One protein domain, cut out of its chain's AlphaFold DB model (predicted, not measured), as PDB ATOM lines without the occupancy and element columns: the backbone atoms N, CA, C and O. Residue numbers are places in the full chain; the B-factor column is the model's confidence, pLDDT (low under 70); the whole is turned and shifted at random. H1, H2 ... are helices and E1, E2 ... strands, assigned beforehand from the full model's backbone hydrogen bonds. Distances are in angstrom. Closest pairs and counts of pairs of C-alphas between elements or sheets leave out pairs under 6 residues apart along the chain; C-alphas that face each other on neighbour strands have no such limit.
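AT A GLANCE: This is residues 213 to 348 of the 348 residues of an uncharacterized protein of Phycisphaerae bacterium (UniProt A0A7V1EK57). A strongly twisted sheet of four strands is sandwiched between H1, along one face, and H4, slantwise over the other, in three layers; H2 and H3 only graze the sheet, and H5 follows past the end of E4. The printed part has 136 residues with five named helices and four strands, in the order H1 E1 H2 H3 H4 E2 E3 E4 H5. The sheet order is E1 E2 E4 E3, mixed, and the class is mixed, helices and strands. The whole is compact, radius of gyration of the C-alphas 14.4 A, spanning 40 by 36 by 30 A.

HOW THE PARTS SIT: Start at H1, residues 213 to 223, 8.7 A over the sheet and over E4, residues 331 to 338; their closest C-alphas, Met 216 and Val 333, are 6.5 A apart. Next, E1, residues 229 to 233, is the parallel neighbour of E2, residues 275 to 280, with N 231 and O 277 within hydrogen-bond range at 2.8 A. Between them H2, residues 242 to 246, H3, residues 251 to 259, and H4, residues 263 to 272, complete a strand-helix-strand unit, two parallel neighbour strands with helices between. H4 is on the face opposite to H1, at a height of 9.5 A. E4 is antiparallel to E2, with N 278 and O 334 at 2.9 A, and forms a hairpin with E3, residues 312 to 320, with N 315 and O 335 at 3.0 A. H5, residues 341 to 347, is not on the sheet. In all five helices every O i to N i+4 pair is within hydrogen-bond range.

IN THESE COORDINATES: Find C-alpha 213 at (137.846, 182.745, 177.731); H1 runs 15.6 A from there. H4 spans 14.1 A, E3 23.3 A with a bend of 55 degrees at residue 317, and E4 23.2 A. H5 ends at C-alpha 347, (149.035, 173.073, 209.744).

THE WHOLE: The C-alphas farthest apart, of His 324 and Lys 345, are 42.7 A apart. The printed part has no cut; residues 281 to 311 make the long link from E2 to E3. Look for pLDDT under 70 at residues 283 to 300, 323 to 329 and 348.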
ATOM      1  N   PRO A 213     136.562 183.331 178.113       87.81
ATOM      2  CA  PRO A 213     137.846 182.745 177.731       87.81
ATOM      3  C   PRO A 213     138.926 183.762 177.332       87.81
ATOM      4  O   PRO A 213     140.109 183.501 177.548       87.81
ATOM      5  N   ALA A 214     138.537 184.920 176.786       90.31
ATOM      6  CA  ALA A 214     139.475 185.987 176.451       90.31
ATOM      7  C   ALA A 214     140.090 186.595 177.709       90.31
ATOM      8  O   ALA A 214     141.312 186.703 177.810       90.31
ATOM      9  N   ARG A 215     139.251 186.885 178.709       92.06
ATOM     10  CA  ARG A 215     139.691 187.404 180.009       92.06
ATOM     11  C   ARG A 215     140.571 186.417 180.767       92.06
ATOM     12  O   ARG A 215     141.566 186.822 181.368       92.06
ATOM     13  N   MET A 216     140.267 185.118 180.691       93.06
ATOM     14  CA  MET A 216     141.147 184.083 181.241       93.06
ATOM     15  C   MET A 216     142.527 184.103 180.580       93.06
ATOM     16  O   MET A 216     143.537 184.074 181.280       93.06
ATOM     17  N   GLY A 217     142.569 184.150 179.244       94.19
ATOM     18  CA  GLY A 217     143.819 184.213 178.490       94.19
ATOM     19  C   GLY A 217     144.638 185.449 178.849       94.19
ATOM     20  O   GLY A 217     145.810 185.323 179.181       94.19
ATOM     21  N   GLU A 218     144.012 186.625 178.890       93.81
ATOM     22  CA  GLU A 218     144.668 187.880 179.275       93.81
ATOM     23  C   GLU A 218     145.179 187.865 180.725       93.81
ATOM     24  O   GLU A 218     146.289 188.325 181.009       93.81
ATOM     25  N   THR A 219     144.428 187.247 181.640       95.06
ATOM     26  CA  THR A 219     144.871 187.065 183.028       95.06
ATOM     27  C   THR A 219     146.115 186.182 183.104       95.06
ATOM     28  O   THR A 219     147.080 186.533 183.776       95.06
ATOM     29  N   VAL A 220     146.148 185.060 182.379       96.50
ATOM     30  CA  VAL A 220     147.354 184.220 182.320       96.50
ATOM     31  C   VAL A 220     148.506 184.979 181.654       96.50
ATOM     32  O   VAL A 220     149.607 184.994 182.190       96.50
ATOM     33  N   ASN A 221     148.260 185.666 180.537       96.00
ATOM     34  CA  ASN A 221     149.281 186.404 179.788       96.00
ATOM     35  C   ASN A 221     149.945 187.520 180.609       96.00
ATOM     36  O   ASN A 221     151.132 187.781 180.425       96.00
ATOM     37  N   SER A 222     149.191 188.183 181.488       95.88
ATOM     38  CA  SER A 222     149.698 189.255 182.358       95.88
ATOM     39  C   SER A 222     150.485 188.736 183.563       95.88
ATOM     40  O   SER A 222     151.362 189.438 184.059       95.88
ATOM     41  N   HIS A 223     150.207 187.512 184.021       97.12
ATOM     42  CA  HIS A 223     150.851 186.934 185.202       97.12
ATOM     43  C   HIS A 223     152.011 185.992 184.862       97.12
ATOM     44  O   HIS A 223     152.922 185.844 185.673       97.12
ATOM     45  N   ALA A 224     151.962 185.327 183.706       97.38
ATOM     46  CA  ALA A 224     152.910 184.287 183.342       97.38
ATOM     47  C   ALA A 224     154.169 184.849 182.668       97.38
ATOM     48  O   ALA A 224     154.112 185.632 181.709       97.38
ATOM     49  N   THR A 225     155.329 184.388 183.130       97.06
ATOM     50  CA  THR A 225     156.620 184.639 182.483       97.06
ATOM     51  C   THR A 225     156.831 183.695 181.300       97.06
ATOM     52  O   THR A 225     156.185 182.650 181.188       97.06
ATOM     53  N   ALA A 226     157.743 184.066 180.397       95.62
ATOM     54  CA  ALA A 226     158.054 183.254 179.226       95.62
ATOM     55  C   ALA A 226     158.499 181.833 179.618       95.62
ATOM     56  O   ALA A 226     159.310 181.659 180.530       95.62
ATOM     57  N   GLY A 227     157.954 180.826 178.931       90.81
ATOM     58  CA  GLY A 227     158.276 179.406 179.135       90.81
ATOM     59  C   GLY A 227     157.542 178.716 180.291       90.81
ATOM     60  O   GLY A 227     157.742 177.523 180.511       90.81
ATOM     61  N   GLN A 228     156.679 179.415 181.036       97.06
ATOM     62  CA  GLN A 228     155.823 178.756 182.025       97.06
ATOM     63  C   GLN A 228     154.741 177.913 181.337       97.06
ATOM     64  O   GLN A 228     154.108 178.350 180.376       97.06
ATOM     65  N   ARG A 229     154.499 176.701 181.854       97.56
ATOM     66  CA  ARG A 229     153.485 175.797 181.301       97.56
ATOM     67  C   ARG A 229     152.094 176.117 181.841       97.56
ATOM     68  O   ARG A 229     151.913 176.390 183.035       97.56
ATOM     69  N   VAL A 230     151.104 176.012 180.958       97.12
ATOM     70  CA  VAL A 230     149.685 176.244 181.259       97.12
ATOM     71  C   VAL A 230     148.899 174.972 180.974       97.12
ATOM     72  O   VAL A 230     148.844 174.496 179.841       97.12
ATOM     73  N   PHE A 231     148.272 174.405 182.000       95.62
ATOM     74  CA  PHE A 231     147.372 173.280 181.818       95.62
ATOM     75  C   PHE A 231     146.009 173.800 181.371       95.62
ATOM     76  O   PHE A 231     145.363 174.609 182.044       95.62
ATOM     77  N   LEU A 232     145.565 173.326 180.214       92.06
ATOM     78  CA  LEU A 232     144.311 173.743 179.615       92.06
ATOM     79  C   LEU A 232     143.197 172.803 180.081       92.06
ATOM     80  O   LEU A 232     142.932 171.786 179.465       92.06
ATOM     81  N   GLY A 233     142.446 173.154 181.113       88.25
ATOM     82  CA  GLY A 233     141.130 172.564 181.412       88.25
ATOM     83  C   GLY A 233     140.003 173.096 180.506       88.25
ATOM     84  O   GLY A 233     138.826 172.847 180.756       88.25
ATOM     85  N   THR A 234     140.339 173.849 179.454       85.62
ATOM     86  CA  THR A 234     139.396 174.484 178.524       85.62
ATOM     87  C   THR A 234     139.813 174.317 177.058       85.62
ATOM     88  O   THR A 234     141.014 174.312 176.765       85.62
ATOM     89  N   PRO A 235     138.873 174.178 176.099       81.62
ATOM     90  CA  PRO A 235     139.214 174.153 174.675       81.62
ATOM     91  C   PRO A 235     139.675 175.515 174.123       81.62
ATOM     92  O   PRO A 235     140.086 175.592 172.967       81.62
ATOM     93  N   PHE A 236     139.596 176.591 174.908       85.81
ATOM     94  CA  PHE A 236     139.864 177.955 174.456       85.81
ATOM     95  C   PHE A 236     141.296 178.410 174.782       85.81
ATOM     96  O   PHE A 236     141.515 179.188 175.704       85.81
ATOM     97  N   CYS A 237     142.280 177.936 174.017       89.19
ATOM     98  CA  CYS A 237     143.689 178.329 174.179       89.19
ATOM     99  C   CYS A 237     144.123 179.515 173.306       89.19
ATOM    100  O   CYS A 237     145.189 180.080 173.527       89.19
ATOM    101  N   TYR A 238     143.294 179.921 172.342       88.38
ATOM    102  CA  TYR A 238     143.616 180.940 171.330       88.38
ATOM    103  C   TYR A 238     143.900 182.339 171.900       88.38
ATOM    104  O   TYR A 238     144.374 183.208 171.178       88.38
ATOM    105  N   PHE A 239     143.575 182.559 173.175       92.00
ATOM    106  CA  PHE A 239     143.779 183.821 173.885       92.00
ATOM    107  C   PHE A 239     145.114 183.875 174.643       92.00
ATOM    108  O   PHE A 239     145.419 184.890 175.264       92.00
ATOM    109  N   LEU A 240     145.905 182.799 174.623       94.06
ATOM    110  CA  LEU A 240     147.247 182.785 175.199       94.06
ATOM    111  C   LEU A 240     148.272 183.379 174.227       94.06
ATOM    112  O   LEU A 240     148.155 183.219 173.011       94.06
ATOM    113  N   ARG A 241     149.317 184.016 174.768       95.19
ATOM    114  CA  ARG A 241     150.508 184.378 173.984       95.19
ATOM    115  C   ARG A 241     151.149 183.128 173.367       95.19
ATOM    116  O   ARG A 241     151.034 182.025 173.903       95.19
ATOM    117  N   ALA A 242     151.868 183.310 172.260       94.75
ATOM    118  CA  ALA A 242     152.460 182.211 171.496       94.75
ATOM    119  C   ALA A 242     153.429 181.330 172.315       94.75
ATOM    120  O   ALA A 242     153.427 180.114 172.149       94.75
ATOM    121  N   ASP A 243     154.211 181.918 173.228       96.25
ATOM    122  CA  ASP A 243     155.138 181.201 174.118       96.25
ATOM    123  C   ASP A 243     154.409 180.265 175.095       96.25
ATOM    124  O   ASP A 243     154.811 179.116 175.301       96.25
ATOM    125  N   LEU A 244     153.297 180.738 175.657       96.38
ATOM    126  CA  LEU A 244     152.460 179.973 176.578       96.38
ATOM    127  C   LEU A 244     151.653 178.905 175.844       96.38
ATOM    128  O   LEU A 244     151.474 177.812 176.371       96.38
ATOM    129  N   LEU A 245     151.200 179.197 174.621       94.44
ATOM    130  CA  LEU A 245     150.518 178.226 173.767       94.44
ATOM    131  C   LEU A 245     151.452 177.073 173.374       94.44
ATOM    132  O   LEU A 245     151.036 175.919 173.425       94.44
ATOM    133  N   ALA A 246     152.709 177.372 173.037       92.44
ATOM    134  CA  ALA A 246     153.729 176.359 172.762       92.44
ATOM    135  C   ALA A 246     154.068 175.507 174.000       92.44
ATOM    136  O   ALA A 246     154.453 174.350 173.862       92.44
ATOM    137  N   SER A 247     153.887 176.068 175.199       94.88
ATOM    138  CA  SER A 247     154.140 175.409 176.490       94.88
ATOM    139  C   SER A 247     152.865 174.849 177.144       94.88
ATOM    140  O   SER A 247     152.879 174.453 178.316       94.88
ATOM    141  N   ALA A 248     151.739 174.854 176.429       95.25
ATOM    142  CA  ALA A 248     150.462 174.411 176.960       95.25
ATOM    143  C   ALA A 248     150.377 172.880 177.035       95.25
ATOM    144  O   ALA A 248     151.031 172.164 176.280       95.25
ATOM    145  N   GLY A 249     149.546 172.374 177.950       90.69
ATOM    146  CA  GLY A 249     149.346 170.933 178.120       90.69
ATOM    147  C   GLY A 249     148.831 170.260 176.843       90.69
ATOM    148  O   GLY A 249     147.863 170.728 176.237       90.69
ATOM    149  N   GLY A 250     149.482 169.164 176.453       87.75
ATOM    150  CA  GLY A 250     149.183 168.380 175.255       87.75
ATOM    151  C   GLY A 250     148.309 167.153 175.527       87.75
ATOM    152  O   GLY A 250     147.842 166.924 176.642       87.75
ATOM    153  N   GLN A 251     148.087 166.331 174.496       82.81
ATOM    154  CA  GLN A 251     147.322 165.078 174.619       82.81
ATOM    155  C   GLN A 251     147.986 164.069 175.564       82.81
ATOM    156  O   GLN A 251     147.282 163.381 176.307       82.81
ATOM    157  N   ASP A 252     149.317 164.026 175.580       88.81
ATOM    158  CA  ASP A 252     150.081 163.134 176.455       88.81
ATOM    159  C   ASP A 252     149.869 163.481 177.931       88.81
ATOM    160  O   ASP A 252     149.654 162.586 178.746       88.81
ATOM    161  N   ASP A 253     149.789 164.774 178.268       90.75
ATOM    162  CA  ASP A 253     149.472 165.218 179.629       90.75
ATOM    163  C   ASP A 253     148.067 164.757 180.058       90.75
ATOM    164  O   ASP A 253     147.875 164.294 181.181       90.75
ATOM    165  N   PHE A 254     147.074 164.806 179.159       86.62
ATOM    166  CA  PHE A 254     145.734 164.273 179.452       86.62
ATOM    167  C   PHE A 254     145.719 162.748 179.588       86.62
ATOM    168  O   PHE A 254     144.955 162.206 180.389       86.62
ATOM    169  N   ALA A 255     146.515 162.033 178.792       85.94
ATOM    170  CA  ALA A 255     146.658 160.586 178.913       85.94
ATOM    171  C   ALA A 255     147.305 160.204 180.251       85.94
ATOM    172  O   ALA A 255     146.790 159.325 180.943       85.94
ATOM    173  N   ALA A 256     148.357 160.918 180.657       91.69
ATOM    174  CA  ALA A 256     149.009 160.733 181.945       91.69
ATOM    175  C   ALA A 256     148.046 161.004 183.111       91.69
ATOM    176  O   ALA A 256     147.893 160.157 183.987       91.69
ATOM    177  N   LEU A 257     147.309 162.120 183.084       90.00
ATOM    178  CA  LEU A 257     146.325 162.453 184.124       90.00
ATOM    179  C   LEU A 257     145.203 161.415 184.259       90.00
ATOM    180  O   LEU A 257     144.768 161.124 185.375       90.00
ATOM    181  N   ARG A 258     144.745 160.838 183.142       86.69
ATOM    182  CA  ARG A 258     143.760 159.743 183.137       86.69
ATOM    183  C   ARG A 258     144.275 158.472 183.803       86.69
ATOM    184  O   ARG A 258     143.485 157.746 184.397       86.69
ATOM    185  N   ALA A 259     145.566 158.181 183.662       91.50
ATOM    186  CA  ALA A 259     146.171 156.984 184.236       91.50
ATOM    187  C   ALA A 259     146.308 157.072 185.768       91.50
ATOM    188  O   ALA A 259     146.430 156.047 186.440       91.50
ATOM    189  N   LEU A 260     146.271 158.286 186.328       94.06
ATOM    190  CA  LEU A 260     146.353 158.527 187.766       94.06
ATOM    191  C   LEU A 260     145.009 158.268 188.451       94.06
ATOM    192  O   LEU A 260     143.938 158.616 187.939       94.06
ATOM    193  N   LYS A 261     145.070 157.655 189.637       93.06
ATOM    194  CA  LYS A 261     143.889 157.131 190.335       93.06
ATOM    195  C   LYS A 261     143.216 158.173 191.220       93.06
ATOM    196  O   LYS A 261     141.991 158.168 191.306       93.06
ATOM    197  N   THR A 262     143.993 159.048 191.857       93.62
ATOM    198  CA  THR A 262     143.472 160.033 192.816       93.62
ATOM    199  C   THR A 262     143.667 161.465 192.325       93.62
ATOM    200  O   THR A 262     144.522 161.733 191.477       93.62
ATOM    201  N   ASP A 263     142.857 162.391 192.838       91.50
ATOM    202  CA  ASP A 263     142.950 163.810 192.485       91.50
ATOM    203  C   ASP A 263     144.267 164.419 193.003       91.50
ATOM    204  O   ASP A 263     144.904 165.193 192.290       91.50
ATOM    205  N   GLU A 264     144.754 163.981 194.170       95.12
ATOM    206  CA  GLU A 264     146.037 164.413 194.737       95.12
ATOM    207  C   GLU A 264     147.201 164.067 193.803       95.12
ATOM    208  O   GLU A 264     148.045 164.920 193.527       95.12
ATOM    209  N   GLN A 265     147.217 162.845 193.254       95.81
ATOM    210  CA  GLN A 265     148.235 162.408 192.291       95.81
ATOM    211  C   GLN A 265     148.217 163.263 191.024       95.81
ATOM    212  O   GLN A 265     149.266 163.571 190.461       95.81
ATOM    213  N   ARG A 266     147.025 163.644 190.557       94.75
ATOM    214  CA  ARG A 266     146.861 164.475 189.361       94.75
ATOM    215  C   ARG A 266     147.358 165.898 189.598       94.75
ATOM    216  O   ARG A 266     148.067 166.437 188.751       94.75
ATOM    217  N   TRP A 267     147.052 166.487 190.750       95.50
ATOM    218  CA  TRP A 267     147.584 167.793 191.144       95.50
ATOM    219  C   TRP A 267     149.103 167.777 191.327       95.50
ATOM    220  O   TRP A 267     149.792 168.683 190.853       95.50
ATOM    221  N   GLU A 268     149.632 166.730 191.959       96.38
ATOM    222  CA  GLU A 268     151.071 166.510 192.086       96.38
ATOM    223  C   GLU A 268     151.742 166.374 190.715       96.38
ATOM    224  O   GLU A 268     152.758 167.027 190.474       96.38
ATOM    225  N   TYR A 269     151.156 165.597 189.798       97.06
ATOM    226  CA  TYR A 269     151.638 165.472 188.424       97.06
ATOM    227  C   TYR A 269     151.709 166.836 187.741       97.06
ATOM    228  O   TYR A 269     152.765 167.202 187.235       97.06
ATOM    229  N   LEU A 270     150.628 167.627 187.783       96.31
ATOM    230  CA  LEU A 270     150.615 168.956 187.169       96.31
ATOM    231  C   LEU A 270     151.755 169.833 187.704       96.31
ATOM    232  O   LEU A 270     152.496 170.437 186.928       96.31
ATOM    233  N   TYR A 271     151.931 169.874 189.024       97.31
ATOM    234  CA  TYR A 271     153.001 170.660 189.628       97.31
ATOM    235  C   TYR A 271     154.397 170.151 189.229       97.31
ATOM    236  O   TYR A 271     155.265 170.956 188.881       97.31
ATOM    237  N   ARG A 272     154.614 168.829 189.268       97.44
ATOM    238  CA  ARG A 272     155.902 168.183 188.966       97.44
ATOM    239  C   ARG A 272     156.311 168.357 187.507       97.44
ATOM    240  O   ARG A 272     157.476 168.625 187.242       97.44
ATOM    241  N   GLU A 273     155.353 168.293 186.588       97.56
ATOM    242  CA  GLU A 273     155.569 168.539 185.158       97.56
ATOM    243  C   GLU A 273     155.753 170.032 184.823       97.56
ATOM    244  O   GLU A 273     155.903 170.410 183.661       97.56
ATOM    245  N   GLY A 274     155.763 170.911 185.828       96.88
ATOM    246  CA  GLY A 274     156.071 172.328 185.663       96.88
ATOM    247  C   GLY A 274     154.880 173.192 185.251       96.88
ATOM    248  O   GLY A 274     155.081 174.359 184.901       96.88
ATOM    249  N   PHE A 275     153.648 172.676 185.313       97.62
ATOM    250  CA  PHE A 275     152.460 173.506 185.128       97.62
ATOM    251  C   PHE A 275     152.341 174.511 186.272       97.62
ATOM    252  O   PHE A 275     152.277 174.156 187.451       97.62
ATOM    253  N   ARG A 276     152.316 175.797 185.915       97.81
ATOM    254  CA  ARG A 276     152.152 176.902 186.871       97.81
ATOM    255  C   ARG A 276     150.742 177.450 186.896       97.81
ATOM    256  O   ARG A 276     150.300 177.895 187.952       97.81
ATOM    257  N   TYR A 277     150.038 177.362 185.773       97.31
ATOM    258  CA  TYR A 277     148.668 177.841 185.638       97.31
ATOM    259  C   TYR A 277     147.750 176.708 185.202       97.31
ATOM    260  O   TYR A 277     148.123 175.896 184.357       97.31
ATOM    261  N   VAL A 278     146.535 176.687 185.742       95.31
ATOM    262  CA  VAL A 278     145.451 175.791 185.324       95.31
ATOM    263  C   VAL A 278     144.257 176.645 184.915       95.31
ATOM    264  O   VAL A 278     143.681 177.352 185.739       95.31
ATOM    265  N   MET A 279     143.898 176.591 183.633       93.38
ATOM    266  CA  MET A 279     142.744 177.293 183.061       93.38
ATOM    267  C   MET A 279     141.536 176.366 183.021       93.38
ATOM    268  O   MET A 279     141.551 175.392 182.280       93.38
ATOM    269  N   VAL A 280     140.461 176.676 183.735       88.81
ATOM    270  CA  VAL A 280     139.257 175.838 183.794       88.81
ATOM    271  C   VAL A 280     138.077 176.538 183.148       88.81
ATOM    272  O   VAL A 280     137.826 177.715 183.401       88.81
ATOM    273  N   SER A 281     137.325 175.785 182.344       83.25
ATOM    274  CA  SER A 281     136.023 176.225 181.847       83.25
ATOM    275  C   SER A 281     134.911 175.263 182.263       83.25
ATOM    276  O   SER A 281     135.176 174.065 182.376       83.25
ATOM    277  N   PRO A 282     133.661 175.740 182.348       70.31
ATOM    278  CA  PRO A 282     132.492 174.911 182.664       70.31
ATOM    279  C   PRO A 282     132.272 173.751 181.685       70.31
ATOM    280  O   PRO A 282     131.648 172.747 181.995       70.31
ATOM    281  N   GLN A 283     132.790 173.881 180.463       63.53
ATOM    282  CA  GLN A 283     132.684 172.848 179.430       63.53
ATOM    283  C   GLN A 283     133.611 171.654 179.704       63.53
ATOM    284  O   GLN A 283     133.474 170.614 179.072       63.53
ATOM    285  N   GLY A 284     134.565 171.823 180.622       56.53
ATOM    286  CA  GLY A 284     135.512 170.807 181.059       56.53
ATOM    287  C   GLY A 284     135.472 170.588 182.565       56.53
ATOM    288  O   GLY A 284     136.483 170.162 183.106       56.53
ATOM    289  N   GLY A 285     134.374 170.915 183.261       53.28
ATOM    290  CA  GLY A 285     134.270 170.745 184.710       53.28
ATOM    291  C   GLY A 285     132.981 171.265 185.342       53.28
ATOM    292  O   GLY A 285     132.296 172.105 184.769       53.28
ATOM    293  N   SER A 286     132.667 170.777 186.542       53.28
ATOM    294  CA  SER A 286     131.658 171.365 187.425       53.28
ATOM    295  C   SER A 286     132.376 172.127 188.537       53.28
ATOM    296  O   SER A 286     133.370 171.657 189.084       53.28
ATOM    297  N   ILE A 287     131.930 173.344 188.837       55.97
ATOM    298  CA  ILE A 287     132.450 174.123 189.962       55.97
ATOM    299  C   ILE A 287     131.307 174.252 190.962       55.97
ATOM    300  O   ILE A 287     130.179 174.572 190.587       55.97
ATOM    301  N   SER A 288     131.587 173.922 192.219       51.22
ATOM    302  CA  SER A 288     130.636 174.019 193.320       51.22
ATOM    303  C   SER A 288     130.114 175.459 193.454       51.22
ATOM    304  O   SER A 288     130.858 176.404 193.170       51.22
ATOM    305  N   PRO A 289     128.851 175.665 193.883       53.69
ATOM    306  CA  PRO A 289     128.259 176.993 194.063       53.69
ATOM    307  C   PRO A 289     129.054 177.952 194.952       53.69
ATOM    308  O   PRO A 289     128.978 179.163 194.762       53.69
ATOM    309  N   ASP A 290     129.828 177.422 195.896       56.59
ATOM    310  CA  ASP A 290     130.708 178.191 196.780       56.59
ATOM    311  C   ASP A 290     132.020 178.642 196.106       56.59
ATOM    312  O   ASP A 290     132.795 179.404 196.684       56.59
ATOM    313  N   GLY A 291     132.298 178.174 194.884       53.75
ATOM    314  CA  GLY A 291     133.537 178.434 194.154       53.75
ATOM    315  C   GLY A 291     134.794 177.882 194.838       53.75
ATOM    316  O   GLY A 291     135.903 178.148 194.366       53.75
ATOM    317  N   ALA A 292     134.655 177.147 195.944       54.88
ATOM    318  CA  ALA A 292     135.767 176.549 196.674       54.88
ATOM    319  C   ALA A 292     136.237 175.268 195.978       54.88
ATOM    320  O   ALA A 292     137.442 175.012 195.891       54.88
ATOM    321  N   ASN A 293     135.287 174.531 195.394       59.97
ATOM    322  CA  ASN A 293     135.535 173.213 194.824       59.97
ATOM    323  C   ASN A 293     135.373 173.276 193.307       59.97
ATOM    324  O   ASN A 293     134.287 173.526 192.791       59.97
ATOM    325  N   CYS A 294     136.458 173.070 192.579       61.09
ATOM    326  CA  CYS A 294     136.476 172.923 191.139       61.09
ATOM    327  C   CYS A 294     136.737 171.456 190.836       61.09
ATOM    328  O   CYS A 294     137.732 170.931 191.316       61.09
ATOM    329  N   VAL A 295     135.850 170.822 190.066       65.06
ATOM    330  CA  VAL A 295     136.010 169.469 189.534       65.06
ATOM    331  C   VAL A 295     136.172 169.578 188.025       65.06
ATOM    332  O   VAL A 295     135.204 169.770 187.292       65.06
ATOM    333  N   ILE A 296     137.405 169.477 187.534       66.69
ATOM    334  CA  ILE A 296     137.692 169.555 186.094       66.69
ATOM    335  C   ILE A 296     137.441 168.179 185.477       66.69
ATOM    336  O   ILE A 296     138.258 167.287 185.648       66.69
ATOM    337  N   HIS A 297     136.336 168.003 184.756       62.25
ATOM    338  CA  HIS A 297     136.038 166.835 183.931       62.25
ATOM    339  C   HIS A 297     136.573 167.050 182.512       62.25
ATOM    340  O   HIS A 297     135.837 167.469 181.615       62.25
ATOM    341  N   ARG A 298     137.856 166.758 182.273       65.25
ATOM    342  CA  ARG A 298     138.403 166.786 180.908       65.25
ATOM    343  C   ARG A 298     139.092 165.477 180.570       65.25
ATOM    344  O   ARG A 298     140.010 165.041 181.253       65.25
ATOM    345  N   GLY A 299     138.612 164.844 179.501       60.41
ATOM    346  CA  GLY A 299     139.137 163.561 179.047       60.41
ATOM    347  C   GLY A 299     138.918 162.421 180.043       60.41
ATOM    348  O   GLY A 299     139.690 161.482 180.022       60.41
ATOM    349  N   GLY A 300     137.916 162.487 180.927       64.62
ATOM    350  CA  GLY A 300     137.634 161.429 181.909       64.62
ATOM    351  C   GLY A 300     138.485 161.468 183.185       64.62
ATOM    352  O   GLY A 300     138.237 160.671 184.084       64.62
ATOM    353  N   ALA A 301     139.437 162.396 183.304       70.19
ATOM    354  CA  ALA A 301     140.070 162.714 184.581       70.19
ATOM    355  C   ALA A 301     139.240 163.778 185.314       70.19
ATOM    356  O   ALA A 301     138.711 164.687 184.669       70.19
ATOM    357  N   THR A 302     139.134 163.651 186.639       80.06
ATOM    358  CA  THR A 302     138.646 164.701 187.544       80.06
ATOM    359  C   THR A 302     139.838 165.385 188.202       80.06
ATOM    360  O   THR A 302     140.824 164.727 188.523       80.06
ATOM    361  N   LEU A 303     139.787 166.700 188.384       84.38
ATOM    362  CA  LEU A 303     140.700 167.422 189.275       84.38
ATOM    363  C   LEU A 303     139.833 168.127 190.300       84.38
ATOM    364  O   LEU A 303     139.233 169.133 189.941       84.38
ATOM    365  N   ASP A 304     139.735 167.573 191.506       87.88
ATOM    366  CA  ASP A 304     139.007 168.165 192.630       87.88
ATOM    367  C   ASP A 304     139.946 169.062 193.450       87.88
ATOM    368  O   ASP A 304     140.953 168.598 193.988       87.88
ATOM    369  N   SER A 305     139.648 170.359 193.537       87.25
ATOM    370  CA  SER A 305     140.454 171.317 194.306       87.25
ATOM    371  C   SER A 305     140.384 171.137 195.827       87.25
ATOM    372  O   SER A 305     141.164 171.778 196.525       87.25
ATOM    373  N   THR A 306     139.492 170.290 196.356       88.38
ATOM    374  CA  THR A 306     139.471 169.922 197.791       88.38
ATOM    375  C   THR A 306     140.494 168.856 198.154       88.38
ATOM    376  O   THR A 306     140.833 168.686 199.323       88.38
ATOM    377  N   ARG A 307     140.992 168.137 197.148       92.88
ATOM    378  CA  ARG A 307     141.867 166.973 197.279       92.88
ATOM    379  C   ARG A 307     143.261 167.305 196.779       92.88
ATOM    380  O   ARG A 307     143.716 166.828 195.739       92.88
ATOM    381  N   LEU A 308     143.923 168.198 197.506       94.69
ATOM    382  CA  LEU A 308     145.278 168.647 197.197       94.69
ATOM    383  C   LEU A 308     146.300 167.884 198.043       94.69
ATOM    384  O   LEU A 308     146.042 167.622 199.220       94.69
ATOM    385  N   PRO A 309     147.501 167.602 197.507       95.94
ATOM    386  CA  PRO A 309     148.635 167.240 198.344       95.94
ATOM    387  C   PRO A 309     148.853 168.305 199.427       95.94
ATOM    388  O   PRO A 309     148.792 169.498 199.131       95.94
ATOM    389  N   ALA A 310     149.168 167.898 200.662       95.31
ATOM    390  CA  ALA A 310     149.300 168.820 201.800       95.31
ATOM    391  C   ALA A 310     150.287 169.979 201.549       95.31
ATOM    392  O   ALA A 310     150.105 171.079 202.066       95.31
ATOM    393  N   TRP A 311     151.305 169.739 200.714       95.69
ATOM    394  CA  TRP A 311     152.344 170.697 200.334       95.69
ATOM    395  C   TRP A 311     151.965 171.646 199.190       95.69
ATOM    396  O   TRP A 311     152.715 172.588 198.924       95.69
ATOM    397  N   LEU A 312     150.851 171.413 198.497       96.19
ATOM    398  CA  LEU A 312     150.422 172.200 197.347       96.19
ATOM    399  C   LEU A 312     149.360 173.227 197.760       96.19
ATOM    400  O   LEU A 312     148.402 172.922 198.465       96.19
ATOM    401  N   GLU A 313     149.522 174.454 197.283       95.06
ATOM    402  CA  GLU A 313     148.560 175.545 197.388       95.06
ATOM    403  C   GLU A 313     148.129 175.949 195.977       95.06
ATOM    404  O   GLU A 313     148.963 176.153 195.089       95.06
ATOM    405  N   ILE A 314     146.821 176.082 195.768       93.75
ATOM    406  CA  ILE A 314     146.265 176.652 194.541       93.75
ATOM    407  C   ILE A 314     145.584 177.974 194.871       93.75
ATOM    408  O   ILE A 314     144.732 178.054 195.754       93.75
ATOM    409  N   THR A 315     145.960 179.032 194.160       93.88
ATOM    410  CA  THR A 315     145.387 180.366 194.359       93.88
ATOM    411  C   THR A 315     144.608 180.769 193.113       93.88
ATOM    412  O   THR A 315     145.193 180.792 192.027       93.88
ATOM    413  N   PRO A 316     143.309 181.092 193.215       92.75
ATOM    414  CA  PRO A 316     142.571 181.623 192.080       92.75
ATOM    415  C   PRO A 316     143.058 183.041 191.756       92.75
ATOM    416  O   PRO A 316     143.042 183.911 192.621       92.75
ATOM    417  N   ILE A 317     143.463 183.281 190.512       94.75
ATOM    418  CA  ILE A 317     143.814 184.625 190.011       94.75
ATOM    419  C   ILE A 317     142.760 185.190 189.056       94.75
ATOM    420  O   ILE A 317     142.773 186.373 188.741       94.75
ATOM    421  N   PHE A 318     141.826 184.348 188.618       92.50
ATOM    422  CA  PHE A 318     140.655 184.742 187.850       92.50
ATOM    423  C   PHE A 318     139.477 183.878 188.281       92.50
ATOM    424  O   PHE A 318     139.623 182.655 188.380       92.50
ATOM    425  N   ARG A 319     138.322 184.504 188.517       88.62
ATOM    426  CA  ARG A 319     137.041 183.833 188.740       88.62
ATOM    427  C   ARG A 319     135.933 184.691 188.174       88.62
ATOM    428  O   ARG A 319     135.752 185.827 188.600       88.62
ATOM    429  N   GLU A 320     135.166 184.130 187.258       86.62
ATOM    430  CA  GLU A 320     134.000 184.816 186.730       86.62
ATOM    431  C   GLU A 320     132.917 183.805 186.363       86.62
ATOM    432  O   GLU A 320     133.206 182.755 185.794       86.62
ATOM    433  N   GLY A 321     131.671 184.108 186.711       79.88
ATOM    434  CA  GLY A 321     130.510 183.298 186.361       79.88
ATOM    435  C   GLY A 321     129.431 184.147 185.688       79.88
ATOM    436  O   GLY A 321     129.487 185.380 185.744       79.88
ATOM    437  N   PRO A 322     128.433 183.524 185.042       71.25
ATOM    438  CA  PRO A 322     127.325 184.250 184.447       71.25
ATOM    439  C   PRO A 322     126.550 184.991 185.540       71.25
ATOM    440  O   PRO A 322     126.016 184.383 186.460       71.25
ATOM    441  N   LYS A 323     126.431 186.316 185.401       68.62
ATOM    442  CA  LYS A 323     125.721 187.183 186.362       68.62
ATOM    443  C   LYS A 323     124.220 186.871 186.504       68.62
ATOM    444  O   LYS A 323     123.590 187.359 187.433       68.62
ATOM    445  N   HIS A 324     123.639 186.096 185.581       59.88
ATOM    446  CA  HIS A 324     122.184 185.951 185.428       59.88
ATOM    447  C   HIS A 324     121.664 184.509 185.348       59.88
ATOM    448  O   HIS A 324     120.500 184.305 185.013       59.88
ATOM    449  N   HIS A 325     122.476 183.502 185.673       54.88
ATOM    450  CA  HIS A 325     121.995 182.122 185.708       54.88
ATOM    451  C   HIS A 325     122.181 181.511 187.089       54.88
ATOM    452  O   HIS A 325     123.242 181.609 187.691       54.88
ATOM    453  N   SER A 326     121.145 180.818 187.553       53.81
ATOM    454  CA  SER A 326     121.097 179.999 188.769       53.81
ATOM    455  C   SER A 326     122.040 178.784 188.737       53.81
ATOM    456  O   SER A 326     121.920 177.887 189.564       53.81
ATOM    457  N   SER A 327     122.977 178.728 187.785       55.38
ATOM    458  CA  SER A 327     124.008 177.698 187.702       55.38
ATOM    459  C   SER A 327     125.387 178.307 187.968       55.38
ATOM    460  O   SER A 327     125.734 179.305 187.330       55.38
ATOM    461  N   PRO A 328     126.204 177.689 188.840       57.84
ATOM    462  CA  PRO A 328     127.551 178.134 189.201       57.84
ATOM    463  C   PRO A 328     128.571 177.782 188.108       57.84
ATOM    464  O   PRO A 328     129.561 177.085 188.312       57.84
ATOM    465  N   ILE A 329     128.295 178.226 186.888       62.41
ATOM    466  CA  ILE A 329     129.144 178.016 185.719       62.41
ATOM    467  C   ILE A 329     130.326 178.980 185.852       62.41
ATOM    468  O   ILE A 329     130.267 180.113 185.394       62.41
ATOM    469  N   LEU A 330     131.386 178.563 186.539       75.12
ATOM    470  CA  LEU A 330     132.541 179.420 186.795       75.12
ATOM    471  C   LEU A 330     133.653 179.155 185.762       75.12
ATOM    472  O   LEU A 330     133.999 178.018 185.449       75.12
ATOM    473  N   TYR A 331     134.212 180.224 185.217       85.69
ATOM    474  CA  TYR A 331     135.501 180.233 184.539       85.69
ATOM    475  C   TYR A 331     136.561 180.611 185.564       85.69
ATOM    476  O   TYR A 331     136.386 181.585 186.300       85.69
ATOM    477  N   ALA A 332     137.650 179.849 185.631       90.25
ATOM    478  CA  ALA A 332     138.663 180.058 186.653       90.25
ATOM    479  C   ALA A 332     140.078 179.862 186.120       90.25
ATOM    480  O   ALA A 332     140.331 179.013 185.264       90.25
ATOM    481  N   VAL A 333     141.011 180.635 186.665       92.88
ATOM    482  CA  VAL A 333     142.447 180.425 186.479       92.88
ATOM    483  C   VAL A 333     143.073 180.261 187.853       92.88
ATOM    484  O   VAL A 333     142.926 181.133 188.710       92.88
ATOM    485  N   TYR A 334     143.777 179.150 188.048       93.94
ATOM    486  CA  TYR A 334     144.500 178.844 189.278       93.94
ATOM    487  C   TYR A 334     146.003 178.929 189.049       93.94
ATOM    488  O   TYR A 334     146.494 178.501 188.005       93.94
ATOM    489  N   VAL A 335     146.724 179.435 190.046       96.19
ATOM    490  CA  VAL A 335     148.187 179.388 190.125       96.19
ATOM    491  C   VAL A 335     148.592 178.319 191.123       96.19
ATOM    492  O   VAL A 335     148.076 178.299 192.238       96.19
ATOM    493  N   LEU A 336     149.528 177.460 190.731       96.31
ATOM    494  CA  LEU A 336     150.022 176.355 191.542       96.31
ATOM    495  C   LEU A 336     151.310 176.778 192.252       96.31
ATOM    496  O   LEU A 336     152.301 177.132 191.605       96.31
ATOM    497  N   LYS A 337     151.316 176.714 193.583       95.81
ATOM    498  CA  LYS A 337     152.456 177.074 194.435       95.81
ATOM    499  C   LYS A 337     152.712 175.980 195.460       95.81
ATOM    500  O   LYS A 337     151.792 175.326 195.929       95.81
ATOM    501  N   ARG A 338     153.975 175.790 195.835       95.94
ATOM    502  CA  ARG A 338     154.307 174.977 197.009       95.94
ATOM    503  C   ARG A 338     154.087 175.840 198.249       95.94
ATOM    504  O   ARG A 338     154.531 176.990 198.253       95.94
ATOM    505  N   LYS A 339     153.414 175.308 199.268       94.44
ATOM    506  CA  LYS A 339     153.298 175.973 200.571       94.44
ATOM    507  C   LYS A 339     154.697 176.214 201.140       94.44
ATOM    508  O   LYS A 339     155.592 175.385 200.961       94.44
ATOM    509  N   SER A 340     154.895 177.349 201.807       90.12
ATOM    510  CA  SER A 340     156.140 177.592 202.538       90.12
ATOM    511  C   SER A 340     156.290 176.578 203.675       90.12
ATOM    512  O   SER A 340     155.298 176.085 204.215       90.12
ATOM    513  N   GLU A 341     157.531 176.272 204.060       73.81
ATOM    514  CA  GLU A 341     157.802 175.354 205.175       73.81
ATOM    515  C   GLU A 341     157.165 175.829 206.490       73.81
ATOM    516  O   GLU A 341     156.714 175.012 207.286       73.81
ATOM    517  N   GLU A 342     157.060 177.143 206.694       72.31
ATOM    518  CA  GLU A 342     156.377 177.741 207.847       72.31
ATOM    519  C   GLU A 342     154.871 177.465 207.843       72.31
ATOM    520  O   GLU A 342     154.323 177.070 208.870       72.31
ATOM    521  N   LYS A 343     154.203 177.597 206.687       80.12
ATOM    522  CA  LYS A 343     152.783 177.233 206.556       80.12
ATOM    523  C   LYS A 343     152.571 175.738 206.794       80.12
ATOM    524  O   LYS A 343     151.595 175.361 207.425       80.12
ATOM    525  N   LEU A 344     153.495 174.896 206.325       78.75
ATOM    526  CA  LEU A 344     153.401 173.447 206.512       78.75
ATOM    527  C   LEU A 344     153.530 173.036 207.978       78.75
ATOM    528  O   LEU A 344     152.790 172.166 208.417       78.75
ATOM    529  N   LYS A 345     154.429 173.680 208.733       72.00
ATOM    530  CA  LYS A 345     154.591 173.442 210.176       72.00
ATOM    531  C   LYS A 345     153.425 173.972 211.013       72.00
ATOM    532  O   LYS A 345     153.196 173.467 212.100       72.00
ATOM    533  N   ALA A 346     152.722 175.005 210.546       78.69
ATOM    534  CA  ALA A 346     151.571 175.570 211.253       78.69
ATOM    535  C   ALA A 346     150.292 174.725 211.105       78.69
ATOM    536  O   ALA A 346     149.393 174.833 211.934       78.69
ATOM    537  N   GLU A 347     150.198 173.919 210.046       80.88
ATOM    538  CA  GLU A 347     149.035 173.073 209.744       80.88
ATOM    539  C   GLU A 347     149.198 171.610 210.208       80.88
ATOM    540  O   GLU A 347     148.228 170.855 210.146       80.88
ATOM    541  N   SER A 348     150.403 171.208 210.640       69.69
ATOM    542  CA  SER A 348     150.738 169.860 211.137       69.69
ATOM    543  C   SER A 348     150.551 169.721 212.643       69.69
ATOM    544  O   SER A 348     149.942 168.719 213.069       69.69
TER     545      SER A 348